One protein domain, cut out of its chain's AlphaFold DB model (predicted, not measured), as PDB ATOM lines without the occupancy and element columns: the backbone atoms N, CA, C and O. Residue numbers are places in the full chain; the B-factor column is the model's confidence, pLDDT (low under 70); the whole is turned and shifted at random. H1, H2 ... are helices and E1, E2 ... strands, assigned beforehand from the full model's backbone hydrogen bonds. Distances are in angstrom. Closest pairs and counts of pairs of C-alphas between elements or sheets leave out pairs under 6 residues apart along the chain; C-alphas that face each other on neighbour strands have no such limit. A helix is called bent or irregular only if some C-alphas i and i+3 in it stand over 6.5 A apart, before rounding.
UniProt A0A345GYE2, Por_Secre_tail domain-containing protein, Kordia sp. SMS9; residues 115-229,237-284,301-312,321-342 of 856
ATOM      1  N   GLY A 115     -31.262-136.551  55.411       70.75
ATOM      2  CA  GLY A 115     -31.329-137.397  54.221       70.75
ATOM      3  C   GLY A 115     -30.537-138.710  54.280       70.75
ATOM      4  O   GLY A 115     -30.449-139.380  53.257       70.75
ATOM      5  N   ASP A 116     -29.980-139.138  55.414       81.56
ATOM      6  CA  ASP A 116     -29.065-140.282  55.538       81.56
ATOM      7  C   ASP A 116     -27.691-140.129  54.838       81.56
ATOM      8  O   ASP A 116     -26.977-141.122  54.655       81.56
ATOM      9  N   PHE A 117     -27.262-138.921  54.448       87.56
ATOM     10  CA  PHE A 117     -25.930-138.756  53.833       87.56
ATOM     11  C   PHE A 117     -24.788-139.011  54.820       87.56
ATOM     12  O   PHE A 117     -23.720-139.487  54.423       87.56
ATOM     13  N   GLU A 118     -25.041-138.825  56.117       87.06
ATOM     14  CA  GLU A 118     -24.050-138.989  57.184       87.06
ATOM     15  C   GLU A 118     -23.529-140.430  57.353       87.06
ATOM     16  O   GLU A 118     -22.473-140.652  57.951       87.06
ATOM     17  N   TYR A 119     -24.184-141.429  56.746       81.62
ATOM     18  CA  TYR A 119     -23.630-142.787  56.637       81.62
ATOM     19  C   TYR A 119     -22.464-142.892  55.639       81.62
ATOM     20  O   TYR A 119     -21.841-143.956  55.520       81.62
ATOM     21  N   GLY A 120     -22.175-141.827  54.890       84.62
ATOM     22  CA  GLY A 120     -21.084-141.764  53.924       84.62
ATOM     23  C   GLY A 120     -21.308-142.636  52.681       84.62
ATOM     24  O   GLY A 120     -20.344-143.019  52.017       84.62
ATOM     25  N   ASN A 121     -22.554-143.022  52.387       82.62
ATOM     26  CA  ASN A 121     -22.913-143.900  51.270       82.62
ATOM     27  C   ASN A 121     -24.347-143.629  50.771       82.62
ATOM     28  O   ASN A 121     -25.100-142.899  51.401       82.62
ATOM     29  N   PHE A 122     -24.729-144.250  49.652       79.88
ATOM     30  CA  PHE A 122     -26.065-144.135  49.053       79.88
ATOM     31  C   PHE A 122     -26.935-145.390  49.273       79.88
ATOM     32  O   PHE A 122     -27.791-145.695  48.447       79.88
ATOM     33  N   ASN A 123     -26.733-146.159  50.349       72.56
ATOM     34  CA  ASN A 123     -27.426-147.447  50.539       72.56
ATOM     35  C   ASN A 123     -28.960-147.326  50.622       72.56
ATOM     36  O   ASN A 123     -29.657-148.312  50.391       72.56
ATOM     37  N   LEU A 124     -29.470-146.143  50.971       71.94
ATOM     38  CA  LEU A 124     -30.900-145.831  51.093       71.94
ATOM     39  C   LEU A 124     -31.439-145.022  49.904       71.94
ATOM     40  O   LEU A 124     -32.532-144.470  49.970       71.94
ATOM     41  N   TYR A 125     -30.665-144.950  48.823       82.88
ATOM     42  CA  TYR A 125     -31.005-144.210  47.619       82.88
ATOM     43  C   TYR A 125     -31.028-145.128  46.404       82.88
ATOM     44  O   TYR A 125     -30.226-146.055  46.268       82.88
ATOM     45  N   ALA A 126     -31.909-144.802  45.467       83.06
ATOM     46  CA  ALA A 126     -31.814-145.260  44.092       83.06
ATOM     47  C   ALA A 126     -31.242-144.137  43.217       83.06
ATOM     48  O   ALA A 126     -31.294-142.957  43.555       83.06
ATOM     49  N   GLY A 127     -30.668-144.499  42.073       81.00
ATOM     50  CA  GLY A 127     -30.169-143.517  41.121       81.00
ATOM     51  C   GLY A 127     -30.296-144.025  39.702       81.00
ATOM     52  O   GLY A 127     -29.981-145.178  39.410       81.00
ATOM     53  N   THR A 128     -30.737-143.166  38.794       83.75
ATOM     54  CA  THR A 128     -30.837-143.478  37.364       83.75
ATOM     55  C   THR A 128     -30.160-142.395  36.543       83.75
ATOM     56  O   THR A 128     -30.259-141.219  36.879       83.75
ATOM     57  N   SER A 129     -29.522-142.787  35.447       82.56
ATOM     58  CA  SER A 129     -28.893-141.858  34.509       82.56
ATOM     59  C   SER A 129     -29.462-142.058  33.116       82.56
ATOM     60  O   SER A 129     -29.679-143.194  32.695       82.56
ATOM     61  N   ALA A 130     -29.672-140.973  32.387       78.31
ATOM     62  CA  ALA A 130     -29.999-141.009  30.971       78.31
ATOM     63  C   ALA A 130     -28.859-140.372  30.170       78.31
ATOM     64  O   ALA A 130     -28.358-139.304  30.523       78.31
ATOM     65  N   PHE A 131     -28.475-141.044  29.083       65.94
ATOM     66  CA  PHE A 131     -27.464-140.594  28.130       65.94
ATOM     67  C   PHE A 131     -28.072-140.709  26.731       65.94
ATOM     68  O   PHE A 131     -28.386-141.810  26.278       65.94
ATOM     69  N   SER A 132     -28.286-139.592  26.042       49.38
ATOM     70  CA  SER A 132     -28.784-139.590  24.661       49.38
ATOM     71  C   SER A 132     -27.824-138.816  23.757       49.38
ATOM     72  O   SER A 132     -26.992-138.044  24.231       49.38
ATOM     73  N   SER A 133     -27.920-139.010  22.438       45.12
ATOM     74  CA  SER A 133     -27.046-138.368  21.440       45.12
ATOM     75  C   SER A 133     -27.289-136.857  21.245       45.12
ATOM     76  O   SER A 133     -27.001-136.340  20.173       45.12
ATOM     77  N   ASN A 134     -27.830-136.175  22.256       50.56
ATOM     78  CA  ASN A 134     -27.920-134.728  22.466       50.56
ATOM     79  C   ASN A 134     -28.260-134.539  23.958       50.56
ATOM     80  O   ASN A 134     -29.431-134.631  24.306       50.56
ATOM     81  N   GLY A 135     -27.251-134.395  24.827       45.22
ATOM     82  CA  GLY A 135     -27.358-133.874  26.208       45.22
ATOM     83  C   GLY A 135     -28.425-134.446  27.154       45.22
ATOM     84  O   GLY A 135     -28.711-133.834  28.175       45.22
ATOM     85  N   GLY A 136     -29.050-135.578  26.826       56.59
ATOM     86  CA  GLY A 136     -30.183-136.133  27.560       56.59
ATOM     87  C   GLY A 136     -31.547-135.571  27.134       56.59
ATOM     88  O   GLY A 136     -32.401-136.373  26.752       56.59
ATOM     89  N   TYR A 137     -31.733-134.245  27.111       68.62
ATOM     90  CA  TYR A 137     -32.966-133.559  26.676       68.62
ATOM     91  C   TYR A 137     -32.724-132.624  25.472       68.62
ATOM     92  O   TYR A 137     -31.587-132.290  25.155       68.62
ATOM     93  N   THR A 138     -33.780-132.195  24.764       67.44
ATOM     94  CA  THR A 138     -33.646-131.421  23.505       67.44
ATOM     95  C   THR A 138     -33.888-129.914  23.644       67.44
ATOM     96  O   THR A 138     -33.145-129.116  23.069       67.44
ATOM     97  N   THR A 139     -34.949-129.528  24.355       73.06
ATOM     98  CA  THR A 139     -35.422-128.154  24.624       73.06
ATOM     99  C   THR A 139     -36.396-128.206  25.801       73.06
ATOM    100  O   THR A 139     -36.961-129.271  26.032       73.06
ATOM    101  N   GLY A 140     -36.661-127.088  26.473       75.81
ATOM    102  CA  GLY A 140     -37.706-126.993  27.506       75.81
ATOM    103  C   GLY A 140     -37.163-126.760  28.913       75.81
ATOM    104  O   GLY A 140     -37.909-126.287  29.755       75.81
ATOM    105  N   GLU A 141     -35.875-127.045  29.153       88.25
ATOM    106  CA  GLU A 141     -35.231-126.911  30.471       88.25
ATOM    107  C   GLU A 141     -36.096-127.581  31.555       88.25
ATOM    108  O   GLU A 141     -36.273-128.797  31.498       88.25
ATOM    109  N   CYS A 142     -36.697-126.818  32.470       83.88
ATOM    110  CA  CYS A 142     -37.614-127.328  33.494       83.88
ATOM    111  C   CYS A 142     -38.775-128.159  32.922       83.88
ATOM    112  O   CYS A 142     -39.101-129.214  33.464       83.88
ATOM    113  N   ASP A 143     -39.339-127.742  31.784       82.06
ATOM    114  CA  ASP A 143     -40.464-128.416  31.123       82.06
ATOM    115  C   ASP A 143     -40.038-129.707  30.406       82.06
ATOM    116  O   ASP A 143     -40.871-130.475  29.921       82.06
ATOM    117  N   ALA A 144     -38.729-129.965  30.300       82.81
ATOM    118  CA  ALA A 144     -38.237-131.203  29.714       82.81
ATOM    119  C   ALA A 144     -38.545-132.418  30.608       82.81
ATOM    120  O   ALA A 144     -38.655-133.535  30.092       82.81
ATOM    121  N   ILE A 145     -38.687-132.236  31.924       85.06
ATOM    122  CA  ILE A 145     -39.145-133.290  32.836       85.06
ATOM    123  C   ILE A 145     -40.650-133.098  33.081       85.06
ATOM    124  O   ILE A 145     -41.046-132.080  33.653       85.06
ATOM    125  N   PRO A 146     -41.504-134.046  32.648       80.00
ATOM    126  CA  PRO A 146     -42.946-133.907  32.809       80.00
ATOM    127  C   PRO A 146     -43.374-134.036  34.275       80.00
ATOM    128  O   PRO A 146     -42.745-134.751  35.054       80.00
ATOM    129  N   VAL A 147     -44.512-133.413  34.589       73.25
ATOM    130  CA  VAL A 147     -45.222-133.490  35.885       73.25
ATOM    131  C   VAL A 147     -45.687-134.891  36.254       73.25
ATOM    132  O   VAL A 147     -45.811-135.206  37.426       73.25
ATOM    133  N   ASN A 148     -45.882-135.765  35.268       71.31
ATOM    134  CA  ASN A 148     -46.215-137.161  35.508       71.31
ATOM    135  C   ASN A 148     -45.060-138.064  35.061       71.31
ATOM    136  O   ASN A 148     -44.674-138.087  33.882       71.31
ATOM    137  N   GLY A 149     -44.516-138.816  36.018       71.69
ATOM    138  CA  GLY A 149     -43.392-139.716  35.803       71.69
ATOM    139  C   GLY A 149     -42.109-138.992  35.383       71.69
ATOM    140  O   GLY A 149     -41.931-137.795  35.577       71.69
ATOM    141  N   ALA A 150     -41.160-139.731  34.811       67.69
ATOM    142  CA  ALA A 150     -39.798-139.239  34.565       67.69
ATOM    143  C   ALA A 150     -39.489-138.930  33.094       67.69
ATOM    144  O   ALA A 150     -38.323-138.885  32.705       67.69
ATOM    145  N   GLY A 151     -40.514-138.769  32.254       72.06
ATOM    146  CA  GLY A 151     -40.357-138.576  30.811       72.06
ATOM    147  C   GLY A 151     -39.871-139.817  30.055       72.06
ATOM    148  O   GLY A 151     -39.466-140.827  30.628       72.06
ATOM    149  N   SER A 152     -39.913-139.749  28.722       71.75
ATOM    150  CA  SER A 152     -39.533-140.858  27.826       71.75
ATOM    151  C   SER A 152     -38.019-140.955  27.593       71.75
ATOM    152  O   SER A 152     -37.563-141.209  26.476       71.75
ATOM    153  N   TYR A 153     -37.223-140.733  28.637       77.06
ATOM    154  CA  TYR A 153     -35.770-140.851  28.559       77.06
ATOM    155  C   TYR A 153     -35.328-142.294  28.818       77.06
ATOM    156  O   TYR A 153     -35.961-143.038  29.567       77.06
ATOM    157  N   GLY A 154     -34.218-142.705  28.200       70.88
ATOM    158  CA  GLY A 154     -33.609-144.024  28.401       70.88
ATOM    159  C   GLY A 154     -32.916-144.153  29.761       70.88
ATOM    160  O   GLY A 154     -31.699-144.331  29.812       70.88
ATOM    161  N   TRP A 155     -33.670-144.026  30.854       79.00
ATOM    162  CA  TRP A 155     -33.159-144.102  32.220       79.00
ATOM    163  C   TRP A 155     -32.554-145.478  32.506       79.00
ATOM    164  O   TRP A 155     -33.239-146.500  32.506       79.00
ATOM    165  N   THR A 156     -31.256-145.495  32.782       76.94
ATOM    166  CA  THR A 156     -30.511-146.691  33.170       76.94
ATOM    167  C   THR A 156     -30.225-146.641  34.672       76.94
ATOM    168  O   THR A 156     -29.650-145.654  35.140       76.94
ATOM    169  N   PRO A 157     -30.604-147.669  35.451       76.94
ATOM    170  CA  PRO A 157     -30.275-147.739  36.873       76.94
ATOM    171  C   PRO A 157     -28.764-147.750  37.136       76.94
ATOM    172  O   PRO A 157     -28.003-148.424  36.440       76.94
ATOM    173  N   ASN A 158     -28.336-147.039  38.178       71.56
ATOM    174  CA  ASN A 158     -26.966-147.038  38.680       71.56
ATOM    175  C   ASN A 158     -26.824-147.980  39.874       71.56
ATOM    176  O   ASN A 158     -27.740-148.161  40.672       71.56
ATOM    177  N   ASN A 159     -25.628-148.543  40.034       76.25
ATOM    178  CA  ASN A 159     -25.275-149.274  41.244       76.25
ATOM    179  C   ASN A 159     -24.919-148.285  42.365       76.25
ATOM    180  O   ASN A 159     -23.786-147.820  42.427       76.25
ATOM    181  N   MET A 160     -25.858-147.996  43.264       78.50
ATOM    182  CA  MET A 160     -25.669-146.997  44.326       78.50
ATOM    183  C   MET A 160     -24.717-147.433  45.455       78.50
ATOM    184  O   MET A 160     -24.241-146.590  46.207       78.50
ATOM    185  N   ASN A 161     -24.321-148.710  45.523       68.56
ATOM    186  CA  ASN A 161     -23.249-149.150  46.433       68.56
ATOM    187  C   ASN A 161     -21.859-148.675  45.976       68.56
ATOM    188  O   ASN A 161     -20.912-148.646  46.757       68.56
ATOM    189  N   ASN A 162     -21.714-148.381  44.684       70.75
ATOM    190  CA  ASN A 162     -20.498-147.846  44.086       70.75
ATOM    191  C   ASN A 162     -20.877-147.107  42.794       70.75
ATOM    192  O   ASN A 162     -20.643-147.637  41.697       70.75
ATOM    193  N   PRO A 163     -21.544-145.945  42.906       74.00
ATOM    194  CA  PRO A 163     -22.017-145.236  41.735       74.00
ATOM    195  C   PRO A 163     -20.825-144.762  40.912       74.00
ATOM    196  O   PRO A 163     -19.738-144.497  41.435       74.00
ATOM    197  N   GLY A 164     -21.024-144.651  39.599       73.00
ATOM    198  CA  GLY A 164     -20.040-143.996  38.750       73.00
ATOM    199  C   GLY A 164     -19.782-142.597  39.298       73.00
ATOM    200  O   GLY A 164     -20.722-141.825  39.463       73.00
ATOM    201  N   VAL A 165     -18.518-142.270  39.569       76.69
ATOM    202  CA  VAL A 165     -18.125-140.970  40.137       76.69
ATOM    203  C   VAL A 165     -18.555-139.786  39.269       76.69
ATOM    204  O   VAL A 165     -18.657-138.672  39.767       76.69
ATOM    205  N   ASP A 166     -18.825-140.010  37.987       75.88
ATOM    206  CA  ASP A 166     -19.329-138.989  37.066       75.88
ATOM    207  C   ASP A 166     -20.863-138.821  37.142       75.88
ATOM    208  O   ASP A 166     -21.392-137.856  36.607       75.88
ATOM    209  N   ASN A 167     -21.574-139.707  37.847       82.69
ATOM    210  CA  ASN A 167     -23.033-139.686  37.990       82.69
ATOM    211  C   ASN A 167     -23.442-139.235  39.394       82.69
ATOM    212  O   ASN A 167     -24.191-138.272  39.537       82.69
ATOM    213  N   PHE A 168     -22.914-139.905  40.426       90.00
ATOM    214  CA  PHE A 168     -23.190-139.597  41.831       90.00
ATOM    215  C   PHE A 168     -21.934-139.781  42.676       90.00
ATOM    216  O   PHE A 168     -21.122-140.675  42.424       90.00
ATOM    217  N   MET A 169     -21.766-138.953  43.700       92.25
ATOM    218  CA  MET A 169     -20.651-139.071  44.637       92.25
ATOM    219  C   MET A 169     -21.057-138.552  46.007       92.25
ATOM    220  O   MET A 169     -21.520-137.423  46.110       92.25
ATOM    221  N   ILE A 170     -20.807-139.338  47.053       92.94
ATOM    222  CA  ILE A 170     -20.762-138.794  48.408       92.94
ATOM    223  C   ILE A 170     -19.478-137.984  48.538       92.94
ATOM    224  O   ILE A 170     -18.380-138.488  48.276       92.94
ATOM    225  N   VAL A 171     -19.621-136.717  48.898       94.69
ATOM    226  CA  VAL A 171     -18.508-135.794  49.099       94.69
ATOM    227  C   VAL A 171     -18.298-135.537  50.579       94.69
ATOM    228  O   VAL A 171     -19.206-135.691  51.382       94.69
ATOM    229  N   THR A 172     -17.074-135.162  50.935       95.69
ATOM    230  CA  THR A 172     -16.703-134.751  52.291       95.69
ATOM    231  C   THR A 172     -16.472-133.249  52.338       95.69
ATOM    232  O   THR A 172     -16.235-132.619  51.296       95.69
ATOM    233  N   GLN A 173     -16.400-132.706  53.555       93.31
ATOM    234  CA  GLN A 173     -15.993-131.323  53.813       93.31
ATOM    235  C   GLN A 173     -14.778-130.889  52.969       93.31
ATOM    236  O   GLN A 173     -13.870-131.675  52.660       93.31
ATOM    237  N   GLY A 174     -14.784-129.618  52.575       93.38
ATOM    238  CA  GLY A 174     -13.807-129.001  51.681       93.38
ATOM    239  C   GLY A 174     -14.492-128.197  50.582       93.38
ATOM    240  O   GLY A 174     -15.691-128.342  50.364       93.38
ATOM    241  N   ASN A 175     -13.723-127.369  49.879       93.62
ATOM    242  CA  ASN A 175     -14.276-126.508  48.838       93.62
ATOM    243  C   ASN A 175     -14.469-127.253  47.515       93.62
ATOM    244  O   ASN A 175     -13.717-128.178  47.186       93.62
ATOM    245  N   ASP A 176     -15.453-126.808  46.739       93.69
ATOM    246  CA  ASP A 176     -15.639-127.236  45.364       93.69
ATOM    247  C   ASP A 176     -14.359-126.955  44.556       93.69
ATOM    248  O   ASP A 176     -13.849-125.828  44.575       93.69
ATOM    249  N   PRO A 177     -13.797-127.960  43.864       88.69
ATOM    250  CA  PRO A 177     -12.499-127.822  43.216       88.69
ATOM    251  C   PRO A 177     -12.509-126.850  42.029       88.69
ATOM    252  O   PRO A 177     -11.484-126.214  41.783       88.69
ATOM    253  N   ILE A 178     -13.624-126.719  41.300       85.62
ATOM    254  CA  ILE A 178     -13.731-125.823  40.138       85.62
ATOM    255  C   ILE A 178     -13.868-124.374  40.609       85.62
ATOM    256  O   ILE A 178     -13.168-123.488  40.112       85.62
ATOM    257  N   VAL A 179     -14.724-124.137  41.603       89.06
ATOM    258  CA  VAL A 179     -14.921-122.809  42.195       89.06
ATOM    259  C   VAL A 179     -13.644-122.341  42.908       89.06
ATOM    260  O   VAL A 179     -13.186-121.217  42.681       89.06
ATOM    261  N   ALA A 180     -13.004-123.216  43.693       89.00
ATOM    262  CA  ALA A 180     -11.774-122.897  44.419       89.00
ATOM    263  C   ALA A 180     -10.586-122.597  43.492       89.00
ATOM    264  O   ALA A 180      -9.786-121.710  43.795       89.00
ATOM    265  N   ALA A 181     -10.475-123.284  42.348       83.19
ATOM    266  CA  ALA A 181      -9.418-123.029  41.363       83.19
ATOM    267  C   ALA A 181      -9.459-121.598  40.797       83.19
ATOM    268  O   ALA A 181      -8.423-121.060  40.407       83.19
ATOM    269  N   SER A 182     -10.637-120.971  40.804       81.88
ATOM    270  CA  SER A 182     -10.848-119.595  40.344       81.88
ATOM    271  C   SER A 182     -10.923-118.577  41.488       81.88
ATOM    272  O   SER A 182     -11.298-117.428  41.266       81.88
ATOM    273  N   GLY A 183     -10.554-118.976  42.712       83.62
ATOM    274  CA  GLY A 183     -10.542-118.112  43.895       83.62
ATOM    275  C   GLY A 183     -11.902-117.918  44.574       83.62
ATOM    276  O   GLY A 183     -11.989-117.127  45.512       83.62
ATOM    277  N   GLY A 184     -12.947-118.624  44.129       86.25
ATOM    278  CA  GLY A 184     -14.237-118.661  44.814       86.25
ATOM    279  C   GLY A 184     -14.218-119.567  46.049       86.25
ATOM    280  O   GLY A 184     -13.293-120.357  46.256       86.25
ATOM    281  N   GLN A 185     -15.262-119.467  46.870       90.44
ATOM    282  CA  GLN A 185     -15.459-120.299  48.055       90.44
ATOM    283  C   GLN A 185     -16.865-120.891  48.005       90.44
ATOM    284  O   GLN A 185     -17.833-120.166  48.168       90.44
ATOM    285  N   LEU A 186     -16.948-122.198  47.764       94.19
ATOM    286  CA  LEU A 186     -18.182-122.971  47.847       94.19
ATOM    287  C   LEU A 186     -17.864-124.243  48.625       94.19
ATOM    288  O   LEU A 186     -17.021-125.021  48.173       94.19
ATOM    289  N   SER A 187     -18.481-124.446  49.787       95.69
ATOM    290  CA  SER A 187     -18.325-125.700  50.533       95.69
ATOM    291  C   SER A 187     -19.059-126.827  49.808       95.69
ATOM    292  O   SER A 187     -20.155-126.621  49.303       95.69
ATOM    293  N   ARG A 188     -18.486-128.033  49.765       95.19
ATOM    294  CA  ARG A 188     -19.147-129.217  49.179       95.19
ATOM    295  C   ARG A 188     -20.133-129.903  50.121       95.19
ATOM    296  O   ARG A 188     -20.814-130.821  49.688       95.19
ATOM    297  N   VAL A 189     -20.144-129.511  51.390       95.06
ATOM    298  CA  VAL A 189     -21.015-130.035  52.450       95.06
ATOM    299  C   VAL A 189     -21.598-128.831  53.179       95.06
ATOM    300  O   VAL A 189     -20.824-127.919  53.507       95.06
ATOM    301  N   ASN A 190     -22.913-128.802  53.381       92.56
ATOM    302  CA  ASN A 190     -23.579-127.699  54.068       92.56
ATOM    303  C   ASN A 190     -23.431-127.861  55.580       92.56
ATOM    304  O   ASN A 190     -22.909-126.982  56.269       92.56
ATOM    305  N   SER A 191     -23.824-129.034  56.073       88.69
ATOM    306  CA  SER A 191     -23.806-129.398  57.482       88.69
ATOM    307  C   SER A 191     -23.280-130.830  57.655       88.69
ATOM    308  O   SER A 191     -23.136-131.583  56.700       88.69
ATOM    309  N   GLY A 192     -22.879-131.204  58.871       89.19
ATOM    310  CA  GLY A 192     -22.355-132.551  59.110       89.19
ATOM    311  C   GLY A 192     -21.042-132.850  58.371       89.19
ATOM    312  O   GLY A 192     -20.127-132.018  58.305       89.19
ATOM    313  N   SER A 193     -20.902-134.088  57.899       92.81
ATOM    314  CA  SER A 193     -19.655-134.625  57.343       92.81
ATOM    315  C   SER A 193     -19.742-134.927  55.852       92.81
ATOM    316  O   SER A 193     -18.696-134.920  55.182       92.81
ATOM    317  N   TYR A 194     -20.944-135.208  55.346       94.31
ATOM    318  CA  TYR A 194     -21.155-135.743  54.010       94.31
ATOM    319  C   TYR A 194     -22.365-135.118  53.317       94.31
ATOM    320  O   TYR A 194     -23.410-134.964  53.919       94.31
ATOM    321  N   ALA A 195     -22.241-134.887  52.011       95.19
ATOM    322  CA  ALA A 195     -23.348-134.475  51.149       95.19
ATOM    323  C   ALA A 195     -23.342-135.287  49.847       95.19
ATOM    324  O   ALA A 195     -22.352-135.957  49.514       95.19
ATOM    325  N   ALA A 196     -24.421-135.211  49.072       95.69
ATOM    326  CA  ALA A 196     -24.499-135.843  47.761       95.69
ATOM    327  C   ALA A 196     -24.147-134.862  46.644       95.69
ATOM    328  O   ALA A 196     -24.743-133.800  46.536       95.69
ATOM    329  N   ARG A 197     -23.241-135.254  45.744       95.62
ATOM    330  CA  ARG A 197     -23.068-134.606  44.439       95.62
ATOM    331  C   ARG A 197     -23.799-135.391  43.357       95.62
ATOM    332  O   ARG A 197     -23.565-136.594  43.209       95.62
ATOM    333  N   ILE A 198     -24.592-134.688  42.557       95.00
ATOM    334  CA  ILE A 198     -25.348-135.206  41.415       95.00
ATOM    335  C   ILE A 198     -24.770-134.614  40.126       95.00
ATOM    336  O   ILE A 198     -24.613-133.400  40.016       95.00
ATOM    337  N   ASN A 199     -24.500-135.480  39.145       89.12
ATOM    338  CA  ASN A 199     -23.885-135.183  37.845       89.12
ATOM    339  C   ASN A 199     -22.413-134.726  37.903       89.12
ATOM    340  O   ASN A 199     -21.897-134.380  38.962       89.12
ATOM    341  N   SER A 200     -21.696-134.808  36.778       81.81
ATOM    342  CA  SER A 200     -20.228-134.738  36.719       81.81
ATOM    343  C   SER A 200     -19.658-133.318  36.870       81.81
ATOM    344  O   SER A 200     -20.136-132.405  36.200       81.81
ATOM    345  N   PRO A 201     -18.553-133.121  37.623       74.62
ATOM    346  CA  PRO A 201     -17.835-131.857  37.705       74.62
ATOM    347  C   PRO A 201     -16.677-131.804  36.694       74.62
ATOM    348  O   PRO A 201     -15.700-131.087  36.892       74.62
ATOM    349  N   ARG A 202     -16.694-132.652  35.655       65.12
ATOM    350  CA  ARG A 202     -15.596-132.766  34.689       65.12
ATOM    351  C   ARG A 202     -15.988-132.162  33.342       65.12
ATOM    352  O   ARG A 202     -16.809-132.761  32.647       65.12
ATOM    353  N   PRO A 203     -15.301-131.108  32.873       57.97
ATOM    354  CA  PRO A 203     -15.122-130.921  31.439       57.97
ATOM    355  C   PRO A 203     -14.190-132.050  30.966       57.97
ATOM    356  O   PRO A 203     -12.986-132.008  31.212       57.97
ATOM    357  N   LEU A 204     -14.716-133.149  30.414       50.78
ATOM    358  CA  LEU A 204     -13.875-134.319  30.135       50.78
ATOM    359  C   LEU A 204     -12.834-134.013  29.050       50.78
ATOM    360  O   LEU A 204     -13.168-133.594  27.947       50.78
ATOM    361  N   THR A 205     -11.574-134.341  29.342       41.94
ATOM    362  CA  THR A 205     -10.551-134.675  28.344       41.94
ATOM    363  C   THR A 205     -10.564-136.190  28.145       41.94
ATOM    364  O   THR A 205     -10.131-136.937  29.028       41.94
ATOM    365  N   VAL A 206     -11.061-136.675  27.008       36.47
ATOM    366  CA  VAL A 206     -11.063-138.110  26.684       36.47
ATOM    367  C   VAL A 206      -9.717-138.502  26.040       36.47
ATOM    368  O   VAL A 206      -9.431-138.041  24.935       36.47
ATOM    369  N   PRO A 207      -8.883-139.382  26.639       36.78
ATOM    370  CA  PRO A 207      -7.590-139.771  26.054       36.78
ATOM    371  C   PRO A 207      -7.714-140.655  24.801       36.78
ATOM    372  O   PRO A 207      -6.745-140.841  24.069       36.78
ATOM    373  N   THR A 208      -8.888-141.239  24.551       40.22
ATOM    374  CA  THR A 208      -9.108-142.256  23.510       40.22
ATOM    375  C   THR A 208      -9.283-141.704  22.093       40.22
ATOM    376  O   THR A 208      -9.200-142.488  21.151       40.22
ATOM    377  N   PHE A 209      -9.466-140.389  21.908       43.50
ATOM    378  CA  PHE A 209      -9.715-139.786  20.584       43.50
ATOM    379  C   PHE A 209      -8.610-138.856  20.063       43.50
ATOM    380  O   PHE A 209      -8.792-138.220  19.027       43.50
ATOM    381  N   GLY A 210      -7.450-138.791  20.724       42.50
ATOM    382  CA  GLY A 210      -6.254-138.121  20.188       42.50
ATOM    383  C   GLY A 210      -6.354-136.601  19.981       42.50
ATOM    384  O   GLY A 210      -5.369-136.000  19.566       42.50
ATOM    385  N   ASN A 211      -7.488-135.980  20.311       42.84
ATOM    386  CA  ASN A 211      -7.705-134.538  20.303       42.84
ATOM    387  C   ASN A 211      -8.263-134.135  21.676       42.84
ATOM    388  O   ASN A 211      -9.256-134.716  22.111       42.84
ATOM    389  N   ASN A 212      -7.638-133.157  22.339       43.22
ATOM    390  CA  ASN A 212      -8.142-132.483  23.545       43.22
ATOM    391  C   ASN A 212      -9.516-131.852  23.260       43.22
ATOM    392  O   ASN A 212      -9.602-130.683  22.894       43.22
ATOM    393  N   ALA A 213     -10.584-132.637  23.347       44.00
ATOM    394  CA  ALA A 213     -11.930-132.191  23.044       44.00
ATOM    395  C   ALA A 213     -12.744-132.121  24.337       44.00
ATOM    396  O   ALA A 213     -12.915-133.135  25.010       44.00
ATOM    397  N   CYS A 214     -13.187-130.911  24.672       47.03
ATOM    398  CA  CYS A 214     -13.876-130.556  25.909       47.03
ATOM    399  C   CYS A 214     -15.372-130.846  25.744       47.03
ATOM    400  O   CYS A 214     -16.126-129.980  25.310       47.03
ATOM    401  N   PHE A 215     -15.780-132.087  26.007       50.25
ATOM    402  CA  PHE A 215     -17.178-132.512  25.927       50.25
ATOM    403  C   PHE A 215     -17.567-133.187  27.246       50.25
ATOM    404  O   PHE A 215     -16.923-134.170  27.606       50.25
ATOM    405  N   PRO A 216     -18.557-132.687  28.002       54.88
ATOM    406  CA  PRO A 216     -19.050-133.368  29.192       54.88
ATOM    407  C   PRO A 216     -19.774-134.670  28.822       54.88
ATOM    408  O   PRO A 216     -19.893-135.036  27.654       54.88
ATOM    409  N   ASN A 217     -20.210-135.424  29.830       54.91
ATOM    410  CA  ASN A 217     -20.675-136.804  29.655       54.91
ATOM    411  C   ASN A 217     -22.127-136.915  29.145       54.91
ATOM    412  O   ASN A 217     -22.690-138.009  29.180       54.91
ATOM    413  N   TYR A 218     -22.717-135.815  28.654       64.00
ATOM    414  CA  TYR A 218     -24.100-135.733  28.159       64.00
ATOM    415  C   TYR A 218     -25.115-136.231  29.205       64.00
ATOM    416  O   TYR A 218     -26.091-136.906  28.864       64.00
ATOM    417  N   GLY A 219     -24.819-135.984  30.483       70.38
ATOM    418  CA  GLY A 219     -25.444-136.667  31.605       70.38
ATOM    419  C   GLY A 219     -26.701-135.967  32.098       70.38
ATOM    420  O   GLY A 219     -26.674-134.785  32.427       70.38
ATOM    421  N   MET A 220     -27.786-136.729  32.225       83.38
ATOM    422  CA  MET A 220     -28.885-136.401  33.133       83.38
ATOM    423  C   MET A 220     -28.897-137.439  34.243       83.38
ATOM    424  O   MET A 220     -29.022-138.635  33.972       83.38
ATOM    425  N   ASN A 221     -28.744-136.991  35.483       88.81
ATOM    426  CA  ASN A 221     -28.639-137.863  36.645       88.81
ATOM    427  C   ASN A 221     -29.763-137.551  37.625       88.81
ATOM    428  O   ASN A 221     -29.947-136.401  38.006       88.81
ATOM    429  N   ARG A 222     -30.499-138.594  38.016       91.00
ATOM    430  CA  ARG A 222     -31.658-138.535  38.906       91.00
ATOM    431  C   ARG A 222     -31.392-139.381  40.144       91.00
ATOM    432  O   ARG A 222     -31.292-140.606  40.027       91.00
ATOM    433  N   LEU A 223     -31.240-138.726  41.290       93.81
ATOM    434  CA  LEU A 223     -31.121-139.334  42.615       93.81
ATOM    435  C   LEU A 223     -32.523-139.458  43.222       93.81
ATOM    436  O   LEU A 223     -33.298-138.510  43.144       93.81
ATOM    437  N   ILE A 224     -32.847-140.618  43.788       90.88
ATOM    438  CA  ILE A 224     -34.201-140.965  44.231       90.88
ATOM    439  C   ILE A 224     -34.146-141.454  45.678       90.88
ATOM    440  O   ILE A 224     -33.352-142.348  45.994       90.88
ATOM    441  N   LYS A 225     -35.015-140.913  46.531       85.44
ATOM    442  CA  LYS A 225     -35.218-141.341  47.920       85.44
ATOM    443  C   LYS A 225     -36.706-141.536  48.172       85.44
ATOM    444  O   LYS A 225     -37.502-140.716  47.746       85.44
ATOM    445  N   THR A 226     -37.080-142.585  48.888       82.31
ATOM    446  CA  THR A 226     -38.453-142.753  49.379       82.31
ATOM    447  C   THR A 226     -38.510-142.436  50.863       82.31
ATOM    448  O   THR A 226     -37.642-142.896  51.611       82.31
ATOM    449  N   ILE A 227     -39.531-141.704  51.287       78.12
ATOM    450  CA  ILE A 227     -39.843-141.448  52.695       78.12
ATOM    451  C   ILE A 227     -41.266-141.919  53.000       78.12
ATOM    452  O   ILE A 227     -42.063-142.131  52.087       78.12
ATOM    453  N   THR A 228     -41.573-142.105  54.281       71.44
ATOM    454  CA  THR A 228     -42.910-142.482  54.749       71.44
ATOM    455  C   THR A 228     -43.464-141.360  55.609       71.44
ATOM    456  O   THR A 228     -42.790-140.956  56.561       71.44
ATOM    457  N   LEU A 229     -44.671-140.892  55.298       69.81
ATOM    458  CA  LEU A 229     -45.330-139.837  56.067       69.81
ATOM    459  C   LEU A 229     -45.586-140.293  57.501       69.81
ATOM    460  O   LEU A 229     -45.955-141.448  57.740       69.81
ATOM    461  N   ILE A 237     -41.314-130.640  53.247       86.12
ATOM    462  CA  ILE A 237     -40.008-131.300  53.184       86.12
ATOM    463  C   ILE A 237     -38.945-130.257  52.860       86.12
ATOM    464  O   ILE A 237     -38.802-129.816  51.720       86.12
ATOM    465  N   LEU A 238     -38.144-129.910  53.861       87.56
ATOM    466  CA  LEU A 238     -37.030-128.980  53.707       87.56
ATOM    467  C   LEU A 238     -35.750-129.701  53.276       87.56
ATOM    468  O   LEU A 238     -35.481-130.828  53.692       87.56
ATOM    469  N   PHE A 239     -34.936-129.051  52.449       92.00
ATOM    470  CA  PHE A 239     -33.599-129.517  52.071       92.00
ATOM    471  C   PHE A 239     -32.722-128.345  51.637       92.00
ATOM    472  O   PHE A 239     -33.203-127.242  51.371       92.00
ATOM    473  N   THR A 240     -31.417-128.581  51.523       92.69
ATOM    474  CA  THR A 240     -30.479-127.582  51.007       92.69
ATOM    475  C   THR A 240     -29.776-128.077  49.753       92.69
ATOM    476  O   THR A 240     -29.547-129.274  49.558       92.69
ATOM    477  N   TYR A 241     -29.444-127.145  48.864       95.19
ATOM    478  CA  TYR A 241     -28.722-127.451  47.638       95.19
ATOM    479  C   TYR A 241     -27.749-126.334  47.257       95.19
ATOM    480  O   TYR A 241     -27.950-125.169  47.588       95.19
ATOM    481  N   ALA A 242     -26.705-126.692  46.515       95.44
ATOM    482  CA  ALA A 242     -25.781-125.756  45.883       95.44
ATOM    483  C   ALA A 242     -25.507-126.187  44.440       95.44
ATOM    484  O   ALA A 242     -25.543-127.376  44.121       95.44
ATOM    485  N   LEU A 243     -25.216-125.240  43.548       95.31
ATOM    486  CA  LEU A 243     -25.127-125.505  42.107       95.31
ATOM    487  C   LEU A 243     -23.812-125.008  41.523       95.31
ATOM    488  O   LEU A 243     -23.339-123.931  41.881       95.31
ATOM    489  N   VAL A 244     -23.264-125.747  40.556       93.69
ATOM    490  CA  VAL A 244     -22.153-125.299  39.709       93.69
ATOM    491  C   VAL A 244     -22.397-125.752  38.276       93.69
ATOM    492  O   VAL A 244     -22.662-126.922  38.009       93.69
ATOM    493  N   SER A 245     -22.293-124.835  37.322       91.31
ATOM    494  CA  SER A 245     -22.595-125.140  35.922       91.31
ATOM    495  C   SER A 245     -21.977-124.144  34.964       91.31
ATOM    496  O   SER A 245     -21.848-122.963  35.279       91.31
ATOM    497  N   GLU A 246     -21.676-124.589  33.757       86.06
ATOM    498  CA  GLU A 246     -21.354-123.693  32.652       86.06
ATOM    499  C   GLU A 246     -22.616-123.007  32.114       86.06
ATOM    500  O   GLU A 246     -23.668-123.629  31.971       86.06
ATOM    501  N   PHE A 247     -22.501-121.723  31.767       88.44
ATOM    502  CA  PHE A 247     -23.572-120.944  31.149       88.44
ATOM    503  C   PHE A 247     -23.286-120.682  29.669       88.44
ATOM    504  O   PHE A 247     -22.632-119.693  29.319       88.44
ATOM    505  N   PRO A 248     -23.790-121.535  28.766       79.06
ATOM    506  CA  PRO A 248     -23.521-121.409  27.339       79.06
ATOM    507  C   PRO A 248     -24.405-120.389  26.618       79.06
ATOM    508  O   PRO A 248     -24.339-120.292  25.390       79.06
ATOM    509  N   MET A 249     -25.237-119.642  27.356       86.12
ATOM    510  CA  MET A 249     -26.172-118.648  26.812       86.12
ATOM    511  C   MET A 249     -27.111-119.252  25.763       86.12
ATOM    512  O   MET A 249     -27.451-118.610  24.766       86.12
ATOM    513  N   HIS A 250     -27.502-120.515  25.942       81.19
ATOM    514  CA  HIS A 250     -28.456-121.126  25.035       81.19
ATOM    515  C   HIS A 250     -29.865-120.623  25.343       81.19
ATOM    516  O   HIS A 250     -30.226-120.382  26.490       81.19
ATOM    517  N   THR A 251     -30.699-120.492  24.317       83.25
ATOM    518  CA  THR A 251     -32.130-120.270  24.526       83.25
ATOM    519  C   THR A 251     -32.793-121.616  24.808       83.25
ATOM    520  O   THR A 251     -32.828-122.466  23.915       83.25
ATOM    521  N   ASN A 252     -33.321-121.798  26.021       82.75
ATOM    522  CA  ASN A 252     -34.124-122.955  26.430       82.75
ATOM    523  C   ASN A 252     -33.401-124.321  26.324       82.75
ATOM    524  O   ASN A 252     -33.965-125.314  25.848       82.75
ATOM    525  N   ARG A 253     -32.102-124.341  26.659       84.12
ATOM    526  CA  ARG A 253     -31.194-125.503  26.547       84.12
ATOM    527  C   ARG A 253     -30.014-125.450  27.530       84.12
ATOM    528  O   ARG A 253     -28.990-126.089  27.270       84.12
ATOM    529  N   ASN A 254     -30.082-124.637  28.582       88.31
ATOM    530  CA  ASN A 254     -29.015-124.534  29.582       88.31
ATOM    531  C   ASN A 254     -29.094-125.689  30.592       88.31
ATOM    532  O   ASN A 254     -30.163-126.272  30.755       88.31
ATOM    533  N   PRO A 255     -27.992-126.035  31.282       89.62
ATOM    534  CA  PRO A 255     -28.066-126.932  32.436       89.62
ATOM    535  C   PRO A 255     -29.162-126.485  33.415       89.62
ATOM    536  O   PRO A 255     -29.440-125.290  33.529       89.62
ATOM    537  N   PHE A 256     -29.803-127.424  34.098       91.81
ATOM    538  CA  PHE A 256     -30.818-127.110  35.102       91.81
ATOM    539  C   PHE A 256     -30.890-128.190  36.184       91.81
ATOM    540  O   PHE A 256     -30.530-129.350  35.946       91.81
ATOM    541  N   PHE A 257     -31.378-127.781  37.352       94.38
ATOM    542  CA  PHE A 257     -31.627-128.609  38.526       94.38
ATOM    543  C   PHE A 257     -33.127-128.677  38.817       94.38
ATOM    544  O   PHE A 257     -33.805-127.654  38.734       94.38
ATOM    545  N   ILE A 258     -33.628-129.858  39.176       92.94
ATOM    546  CA  ILE A 258     -34.985-130.066  39.696       92.94
ATOM    547  C   ILE A 258     -34.889-130.813  41.021       92.94
ATOM    548  O   ILE A 258     -34.152-131.796  41.113       92.94
ATOM    549  N   ALA A 259     -35.681-130.398  42.001       93.88
ATOM    550  CA  ALA A 259     -36.076-131.255  43.112       93.88
ATOM    551  C   ALA A 259     -37.601-131.347  43.132       93.88
ATOM    552  O   ALA A 259     -38.258-130.354  42.838       93.88
ATOM    553  N   ARG A 260     -38.166-132.519  43.415       92.25
ATOM    554  CA  ARG A 260     -39.623-132.708  43.458       92.25
ATOM    555  C   ARG A 260     -40.049-133.861  44.353       92.25
ATOM    556  O   ARG A 260     -39.258-134.784  44.575       92.25
ATOM    557  N   ALA A 261     -41.303-133.829  44.785       90.38
ATOM    558  CA  ALA A 261     -41.960-134.897  45.525       90.38
ATOM    559  C   ALA A 261     -43.058-135.546  44.670       90.38
ATOM    560  O   ALA A 261     -43.821-134.858  44.000       90.38
ATOM    561  N   LEU A 262     -43.122-136.878  44.679       84.06
ATOM    562  CA  LEU A 262     -44.109-137.664  43.940       84.06
ATOM    563  C   LEU A 262     -44.865-138.612  44.874       84.06
ATOM    564  O   LEU A 262     -44.269-139.197  45.783       84.06
ATOM    565  N   ASP A 263     -46.139-138.842  44.583       77.81
ATOM    566  CA  ASP A 263     -46.962-139.856  45.233       77.81
ATOM    567  C   ASP A 263     -46.613-141.287  44.760       77.81
ATOM    568  O   ASP A 263     -45.765-141.531  43.886       77.81
ATOM    569  N   GLN A 264     -47.312-142.274  45.324       76.00
ATOM    570  CA  GLN A 264     -47.185-143.686  44.945       76.00
ATOM    571  C   GLN A 264     -47.540-143.978  43.473       76.00
ATOM    572  O   GLN A 264     -47.077-144.976  42.913       76.00
ATOM    573  N   ASN A 265     -48.328-143.111  42.833       75.38
ATOM    574  CA  ASN A 265     -48.746-143.211  41.437       75.38
ATOM    575  C   ASN A 265     -47.833-142.432  40.475       75.38
ATOM    576  O   ASN A 265     -48.090-142.446  39.270       75.38
ATOM    577  N   GLN A 266     -46.749-141.815  40.969       76.06
ATOM    578  CA  GLN A 266     -45.842-140.939  40.210       76.06
ATOM    579  C   GLN A 266     -46.482-139.619  39.748       76.06
ATOM    580  O   GLN A 266     -45.999-139.004  38.788       76.06
ATOM    581  N   MET A 267     -47.553-139.198  40.417       78.88
ATOM    582  CA  MET A 267     -48.086-137.845  40.326       78.88
ATOM    583  C   MET A 267     -47.272-136.936  41.236       78.88
ATOM    584  O   MET A 267     -46.854-137.337  42.318       78.88
ATOM    585  N   GLU A 268     -46.986-135.738  40.759       82.62
ATOM    586  CA  GLU A 268     -46.196-134.762  41.494       82.62
ATOM    587  C   GLU A 268     -47.052-134.044  42.529       82.62
ATOM    588  O   GLU A 268     -48.185-133.694  42.219       82.62
ATOM    589  N   PHE A 269     -46.502-133.858  43.729       80.19
ATOM    590  CA  PHE A 269     -47.042-132.936  44.727       80.19
ATOM    591  C   PHE A 269     -46.523-131.531  44.447       80.19
ATOM    592  O   PHE A 269     -47.291-130.629  44.153       80.19
ATOM    593  N   ASP A 270     -45.198-131.388  44.450       81.69
ATOM    594  CA  ASP A 270     -44.527-130.108  44.277       81.69
ATOM    595  C   ASP A 270     -43.148-130.294  43.615       81.69
ATOM    596  O   ASP A 270     -42.551-131.385  43.644       81.69
ATOM    597  N   ARG A 271     -42.635-129.227  42.993       88.25
ATOM    598  CA  ARG A 271     -41.303-129.129  42.396       88.25
ATOM    599  C   ARG A 271     -40.658-127.771  42.659       88.25
ATOM    600  O   ARG A 271     -41.275-126.724  42.569       88.25
ATOM    601  N   ILE A 272     -39.333-127.781  42.714       86.94
ATOM    602  CA  ILE A 272     -38.511-126.609  42.420       86.94
ATOM    603  C   ILE A 272     -37.706-126.848  41.145       86.94
ATOM    604  O   ILE A 272     -37.235-127.959  40.882       86.94
ATOM    605  N   CYS A 273     -37.496-125.796  40.351       89.19
ATOM    606  CA  CYS A 273     -36.608-125.863  39.195       89.19
ATOM    607  C   CYS A 273     -35.720-124.629  39.061       89.19
ATOM    608  O   CYS A 273     -36.197-123.496  39.022       89.19
ATOM    609  N   ILE A 274     -34.414-124.862  38.909       89.38
ATOM    610  CA  ILE A 274     -33.402-123.819  38.766       89.38
ATOM    611  C   ILE A 274     -32.651-124.014  37.454       89.38
ATOM    612  O   ILE A 274     -31.871-124.954  37.294       89.38
ATOM    613  N   VAL A 275     -32.850-123.092  36.514       90.00
ATOM    614  CA  VAL A 275     -32.087-123.047  35.262       90.00
ATOM    615  C   VAL A 275     -30.758-122.336  35.498       90.00
ATOM    616  O   VAL A 275     -30.717-121.251  36.078       90.00
ATOM    617  N   SER A 276     -29.667-122.902  34.986       88.12
ATOM    618  CA  SER A 276     -28.330-122.303  34.978       88.12
ATOM    619  C   SER A 276     -28.235-121.142  33.990       88.12
ATOM    620  O   SER A 276     -27.550-121.203  32.967       88.12
ATOM    621  N   ASN A 277     -28.947-120.065  34.291       88.00
ATOM    622  CA  ASN A 277     -28.947-118.820  33.549       88.00
ATOM    623  C   ASN A 277     -28.959-117.677  34.566       88.00
ATOM    624  O   ASN A 277     -29.910-117.578  35.341       88.00
ATOM    625  N   PRO A 278     -27.938-116.797  34.577       82.31
ATOM    626  CA  PRO A 278     -27.878-115.780  35.588       82.31
ATOM    627  C   PRO A 278     -28.985-114.751  35.384       82.31
ATOM    628  O   PRO A 278     -29.430-114.258  36.384       82.31
ATOM    629  N   ASN A 279     -29.479-114.410  34.180       80.69
ATOM    630  CA  ASN A 279     -30.595-113.447  33.984       80.69
ATOM    631  C   ASN A 279     -30.564-112.175  34.889       80.69
ATOM    632  O   ASN A 279     -31.607-111.660  35.280       80.69
ATOM    633  N   ASN A 280     -29.380-111.652  35.234       78.62
ATOM    634  CA  ASN A 280     -29.164-110.596  36.247       78.62
ATOM    635  C   ASN A 280     -29.565-110.950  37.698       78.62
ATOM    636  O   ASN A 280     -29.651-110.066  38.541       78.62
ATOM    637  N   ASN A 281     -29.784-112.216  38.008       85.62
ATOM    638  CA  ASN A 281     -29.934-112.789  39.334       85.62
ATOM    639  C   ASN A 281     -28.614-112.679  40.119       85.62
ATOM    640  O   ASN A 281     -27.617-113.304  39.745       85.62
ATOM    641  N   PRO A 282     -28.588-111.897  41.211       86.06
ATOM    642  CA  PRO A 282     -27.373-111.658  41.979       86.06
ATOM    643  C   PRO A 282     -26.995-112.815  42.919       86.06
ATOM    644  O   PRO A 282     -25.927-112.754  43.523       86.06
ATOM    645  N   PHE A 283     -27.826-113.858  43.041       88.38
ATOM    646  CA  PHE A 283     -27.511-115.080  43.791       88.38
ATOM    647  C   PHE A 283     -26.624-116.053  42.997       88.38
ATOM    648  O   PHE A 283     -26.061-116.984  43.572       88.38
ATOM    649  N   PHE A 284     -26.446-115.827  41.689       90.06
ATOM    650  CA  PHE A 284     -25.424-116.515  40.908       90.06
ATOM    651  C   PHE A 284     -24.104-115.749  40.950       90.06
ATOM    652  O   PHE A 284     -23.970-114.638  40.439       90.06
ATOM    653  N   LEU A 301     -21.132-120.479  36.308       92.44
ATOM    654  CA  LEU A 301     -22.013-120.011  37.362       92.44
ATOM    655  C   LEU A 301     -21.907-120.950  38.550       92.44
ATOM    656  O   LEU A 301     -21.837-122.170  38.377       92.44
ATOM    657  N   TRP A 302     -21.969-120.387  39.745       92.88
ATOM    658  CA  TRP A 302     -22.195-121.169  40.945       92.88
ATOM    659  C   TRP A 302     -23.096-120.430  41.924       92.88
ATOM    660  O   TRP A 302     -23.138-119.199  41.955       92.88
ATOM    661  N   LYS A 303     -23.827-121.213  42.703       91.00
ATOM    662  CA  LYS A 303     -24.751-120.772  43.740       91.00
ATOM    663  C   LYS A 303     -24.272-121.361  45.058       91.00
ATOM    664  O   LYS A 303     -23.830-122.513  45.071       91.00
ATOM    665  N   ASP A 304     -24.298-120.557  46.114       90.69
ATOM    666  CA  ASP A 304     -24.003-121.056  47.458       90.69
ATOM    667  C   ASP A 304     -25.145-121.952  47.962       90.69
ATOM    668  O   ASP A 304     -26.136-122.148  47.257       90.69
ATOM    669  N   TRP A 305     -24.993-122.521  49.152       91.88
ATOM    670  CA  TRP A 305     -26.038-123.321  49.775       91.88
ATOM    671  C   TRP A 305     -27.316-122.509  49.988       91.88
ATOM    672  O   TRP A 305     -27.321-121.491  50.680       91.88
ATOM    673  N   THR A 306     -28.402-123.000  49.400       89.38
ATOM    674  CA  THR A 306     -29.737-122.411  49.458       89.38
ATOM    675  C   THR A 306     -30.706-123.442  50.027       89.38
ATOM    676  O   THR A 306     -30.676-124.609  49.637       89.38
ATOM    677  N   CYS A 307     -31.560-123.007  50.952       87.81
ATOM    678  CA  CYS A 307     -32.665-123.799  51.488       87.81
ATOM    679  C   CYS A 307     -33.848-123.786  50.513       87.81
ATOM    680  O   CYS A 307     -34.147-122.755  49.910       87.81
ATOM    681  N   ALA A 308     -34.511-124.925  50.365       87.19
ATOM    682  CA  ALA A 308     -35.741-125.077  49.604       87.19
ATOM    683  C   ALA A 308     -36.729-125.964  50.362       87.19
ATOM    684  O   ALA A 308     -36.330-126.779  51.198       87.19
ATOM    685  N   LYS A 309     -38.009-125.794  50.035       86.69
ATOM    686  CA  LYS A 309     -39.118-126.601  50.533       86.69
ATOM    687  C   LYS A 309     -39.790-127.341  49.378       86.69
ATOM    688  O   LYS A 309     -39.707-126.879  48.241       86.69
ATOM    689  N   LEU A 310     -40.372-128.493  49.690       86.81
ATOM    690  CA  LEU A 310     -41.342-129.192  48.857       86.81
ATOM    691  C   LEU A 310     -42.592-129.442  49.687       86.81
ATOM    692  O   LEU A 310     -42.484-130.016  50.773       86.81
ATOM    693  N   GLU A 311     -43.743-129.052  49.170       83.12
ATOM    694  CA  GLU A 311     -45.029-129.306  49.815       83.12
ATOM    695  C   GLU A 311     -45.592-130.663  49.412       83.12
ATOM    696  O   GLU A 311     -45.439-131.131  48.281       83.12
ATOM    697  N   ILE A 312     -46.183-131.348  50.384       81.56
ATOM    698  CA  ILE A 312     -46.742-132.686  50.225       81.56
ATOM    699  C   ILE A 312     -48.013-132.810  51.059       81.56
ATOM    700  O   ILE A 312     -48.122-132.208  52.120       81.56
ATOM    701  N   THR A 321     -41.995-140.235  47.078       88.44
ATOM    702  CA  THR A 321     -40.741-140.337  46.328       88.44
ATOM    703  C   THR A 321     -40.156-138.951  46.088       88.44
ATOM    704  O   THR A 321     -40.703-138.163  45.326       88.44
ATOM    705  N   LEU A 322     -39.003-138.681  46.688       92.50
ATOM    706  CA  LEU A 322     -38.186-137.503  46.424       92.50
ATOM    707  C   LEU A 322     -37.246-137.760  45.249       92.50
ATOM    708  O   LEU A 322     -36.499-138.746  45.243       92.50
ATOM    709  N   GLU A 323     -37.234-136.847  44.281       94.44
ATOM    710  CA  GLU A 323     -36.312-136.873  43.149       94.44
ATOM    711  C   GLU A 323     -35.474-135.600  43.079       94.44
ATOM    712  O   GLU A 323     -36.011-134.499  43.089       94.44
ATOM    713  N   PHE A 324     -34.161-135.764  42.911       95.88
ATOM    714  CA  PHE A 324     -33.220-134.680  42.640       95.88
ATOM    715  C   PHE A 324     -32.532-134.941  41.301       95.88
ATOM    716  O   PHE A 324     -31.840-135.951  41.128       95.88
ATOM    717  N   ILE A 325     -32.735-134.052  40.333       94.06
ATOM    718  CA  ILE A 325     -32.301-134.214  38.946       94.06
ATOM    719  C   ILE A 325     -31.343-133.088  38.593       94.06
ATOM    720  O   ILE A 325     -31.673-131.918  38.743       94.06
ATOM    721  N   MET A 326     -30.176-133.442  38.061       92.69
ATOM    722  CA  MET A 326     -29.235-132.477  37.505       92.69
ATOM    723  C   MET A 326     -28.838-132.863  36.086       92.69
ATOM    724  O   MET A 326     -28.595-134.042  35.795       92.69
ATOM    725  N   THR A 327     -28.776-131.860  35.212       89.00
ATOM    726  CA  THR A 327     -28.549-132.042  33.776       89.00
ATOM    727  C   THR A 327     -27.340-131.258  33.273       89.00
ATOM    728  O   THR A 327     -27.039-130.165  33.750       89.00
ATOM    729  N   ASP A 328     -26.657-131.813  32.272       83.94
ATOM    730  CA  ASP A 328     -25.825-131.040  31.346       83.94
ATOM    731  C   ASP A 328     -26.714-130.210  30.400       83.94
ATOM    732  O   ASP A 328     -27.930-130.374  30.367       83.94
ATOM    733  N   CYS A 329     -26.144-129.324  29.581       80.56
ATOM    734  CA  CYS A 329     -26.939-128.605  28.578       80.56
ATOM    735  C   CYS A 329     -27.545-129.564  27.533       80.56
ATOM    736  O   CYS A 329     -26.992-130.632  27.278       80.56
ATOM    737  N   ALA A 330     -28.609-129.160  26.830       77.75
ATOM    738  CA  ALA A 330     -29.302-130.021  25.852       77.75
ATOM    739  C   ALA A 330     -28.402-130.551  24.714       77.75
ATOM    740  O   ALA A 330     -28.655-131.585  24.107       77.75
ATOM    741  N   LEU A 331     -27.336-129.820  24.375       68.56
ATOM    742  CA  LEU A 331     -26.358-130.243  23.361       68.56
ATOM    743  C   LEU A 331     -25.233-131.107  23.956       68.56
ATOM    744  O   LEU A 331     -24.384-131.601  23.217       68.56
ATOM    745  N   GLY A 332     -25.220-131.253  25.284       66.31
ATOM    746  CA  GLY A 332     -24.237-131.943  26.114       66.31
ATOM    747  C   GLY A 332     -22.805-131.479  25.900       66.31
ATOM    748  O   GLY A 332     -21.877-132.262  26.025       66.31
ATOM    749  N   GLY A 333     -22.634-130.209  25.528       66.44
ATOM    750  CA  GLY A 333     -21.335-129.546  25.434       66.44
ATOM    751  C   GLY A 333     -20.917-128.848  26.728       66.44
ATOM    752  O   GLY A 333     -19.747-128.513  26.860       66.44
ATOM    753  N   HIS A 334     -21.851-128.650  27.665       77.56
ATOM    754  CA  HIS A 334     -21.640-127.848  28.870       77.56
ATOM    755  C   HIS A 334     -22.167-128.564  30.108       77.56
ATOM    756  O   HIS A 334     -23.311-129.023  30.096       77.56
ATOM    757  N   TYR A 335     -21.328-128.690  31.136       82.88
ATOM    758  CA  TYR A 335     -21.671-129.467  32.328       82.88
ATOM    759  C   TYR A 335     -22.501-128.657  33.323       82.88
ATOM    760  O   TYR A 335     -22.397-127.429  33.407       82.88
ATOM    761  N   GLY A 336     -23.254-129.374  34.146       88.06
ATOM    762  CA  GLY A 336     -23.815-128.839  35.376       88.06
ATOM    763  C   GLY A 336     -23.907-129.919  36.443       88.06
ATOM    764  O   GLY A 336     -24.281-131.047  36.152       88.06
ATOM    765  N   TYR A 337     -23.566-129.588  37.682       92.81
ATOM    766  CA  TYR A 337     -23.693-130.487  38.821       92.81
ATOM    767  C   TYR A 337     -24.255-129.760  40.043       92.81
ATOM    768  O   TYR A 337     -24.120-128.543  40.186       92.81
ATOM    769  N   ALA A 338     -24.889-130.530  40.921       96.69
ATOM    770  CA  ALA A 338     -25.524-130.038  42.134       96.69
ATOM    771  C   ALA A 338     -24.969-130.770  43.356       96.69
ATOM    772  O   ALA A 338     -24.623-131.951  43.266       96.69
ATOM    773  N   TYR A 339     -24.910-130.074  44.484       97.56
ATOM    774  CA  TYR A 339     -24.791-130.662  45.811       97.56
ATOM    775  C   TYR A 339     -26.161-130.611  46.491       97.56
ATOM    776  O   TYR A 339     -26.857-129.612  46.343       97.56
ATOM    777  N   VAL A 340     -26.540-131.672  47.199       96.75
ATOM    778  CA  VAL A 340     -27.774-131.767  47.995       96.75
ATOM    779  C   VAL A 340     -27.412-132.286  49.382       96.75
ATOM    780  O   VAL A 340     -26.620-133.229  49.492       96.75
ATOM    781  N   ASP A 341     -27.975-131.660  50.409       93.81
ATOM    782  CA  ASP A 341     -27.714-131.930  51.826       93.81
ATOM    783  C   ASP A 341     -28.943-131.551  52.675       93.81
ATOM    784  O   ASP A 341     -29.886-130.933  52.177       93.81
ATOM    785  N   ASP A 342     -28.947-131.912  53.953       90.38
ATOM    786  CA  ASP A 342     -29.952-131.525  54.960       90.38
ATOM    787  C   ASP A 342     -31.410-131.842  54.590       90.38
ATOM    788  O   ASP A 342     -32.322-131.084  54.910       90.38
TER     789      ASP A 342
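AT A GLANCE: This is residues 115 to 229, 237 to 284, 301 to 312 and 321 to 342 of the 856 residues of the protein "Por_Secre_tail domain-containing protein" of Kordia sp. SMS9 (UniProt A0A345GYE2). Two five-stranded antiparallel sheets, both strongly twisted, lie face to face as a sandwich, with their strands nearly aligned, and three very short helices sit at its margins. A long loop around Gly 210 reaches out at one end. The printed part has 197 residues, 90 of them, under half, in named elements, in the order H1 E1 H2 E2 H3 E3 E4 E5 E6 E7 E8 E9 E10; the class is mostly strand. The sheets run E1 E4 E9 E6 E7 and E2 E3 E10 E5 E8. The whole is compact, with a radius of gyration of the C-alphas of 15.8 A and spans of 51 by 38 by 36 A.

IN THESE COORDINATES: One sheet holds E1, residues 126 to 131, E4, 219 to 228 and 29.6 A long, E9, 321 to 327, E6, 256 to 262, and E7, 268 to 275. The other holds E2, residues 168 to 172, E3, 194 to 198, E10, 336 to 341, E5, 237 to 246 and 28.8 A long, and E8, 301 to 312 and 30.6 A long, which bends by 72 degrees at residue 304. The helices are H1, residues 115 to 119, H2, 141 to 144, and H3, 177 to 181. C-alpha 115 is at (-31.329, -137.397, 54.221) and C-alpha 341, where E10 ends, at (-27.714, -131.930, 51.826).

HOW THE PARTS SIT: In the first sheet, N 128 of E1 and O 222 of E4 are 2.9 A apart, N 223 of E4 and O 324 of E9 2.8 A, and N 323 of E9 and O 260 of E6 2.9 A. E6 and E7 form a hairpin, with N 257 and O 274 2.9 A apart. In the second, the pairs include N 197 of E2's neighbour E3 and O 169 of E2, 2.8 A, N 198 of E3 and O 338 of E10, 2.8 A, N 339 of E10 and O 242 of E5, 2.8 A, and N 308 of E8 and O 239 of E5, 2.8 A. The facing parts of the sheets are 9.9 A centre to centre, with planes 5 degrees apart. The strands make a jelly roll, one long hairpin wound over both sheets: E3 with E10, E4 with E9, E5 with E8, E6 with E7. H1 is on the second sheet at a height of 7.6 A, only just over E3, on which 3 of its C-alphas fall; the closest C-alphas are those of Glu 118 and Tyr 194, 5.4 A. H2 only grazes the first sheet with residues 141 to 143, and H3 only grazes the second with 178 to 179. H1 is irregular, C-alphas 115 and 118 being 8.0 A apart, with 0 of 1 O i to N i+4 and 0 of 2 O i to N i+3 pairs within hydrogen-bond range; H3 has its O i to N i+4 pair within range, and H2 is too short for one.

THE WHOLE: The C-alphas farthest apart are those of Gly 210 and Leu 229, 53.1 A. Cuts leave gaps of 10.5 A from C-alpha 229 to 237, 6.0 A from 284 to 301 and 10.5 A from 312 to 321. Long links are H2 to E2, H3 to E3 and E3 to E4. The mean pLDDT of the printed part is 80.6; 31 residues are under 70, among them 131 to 138 and 202 to 218.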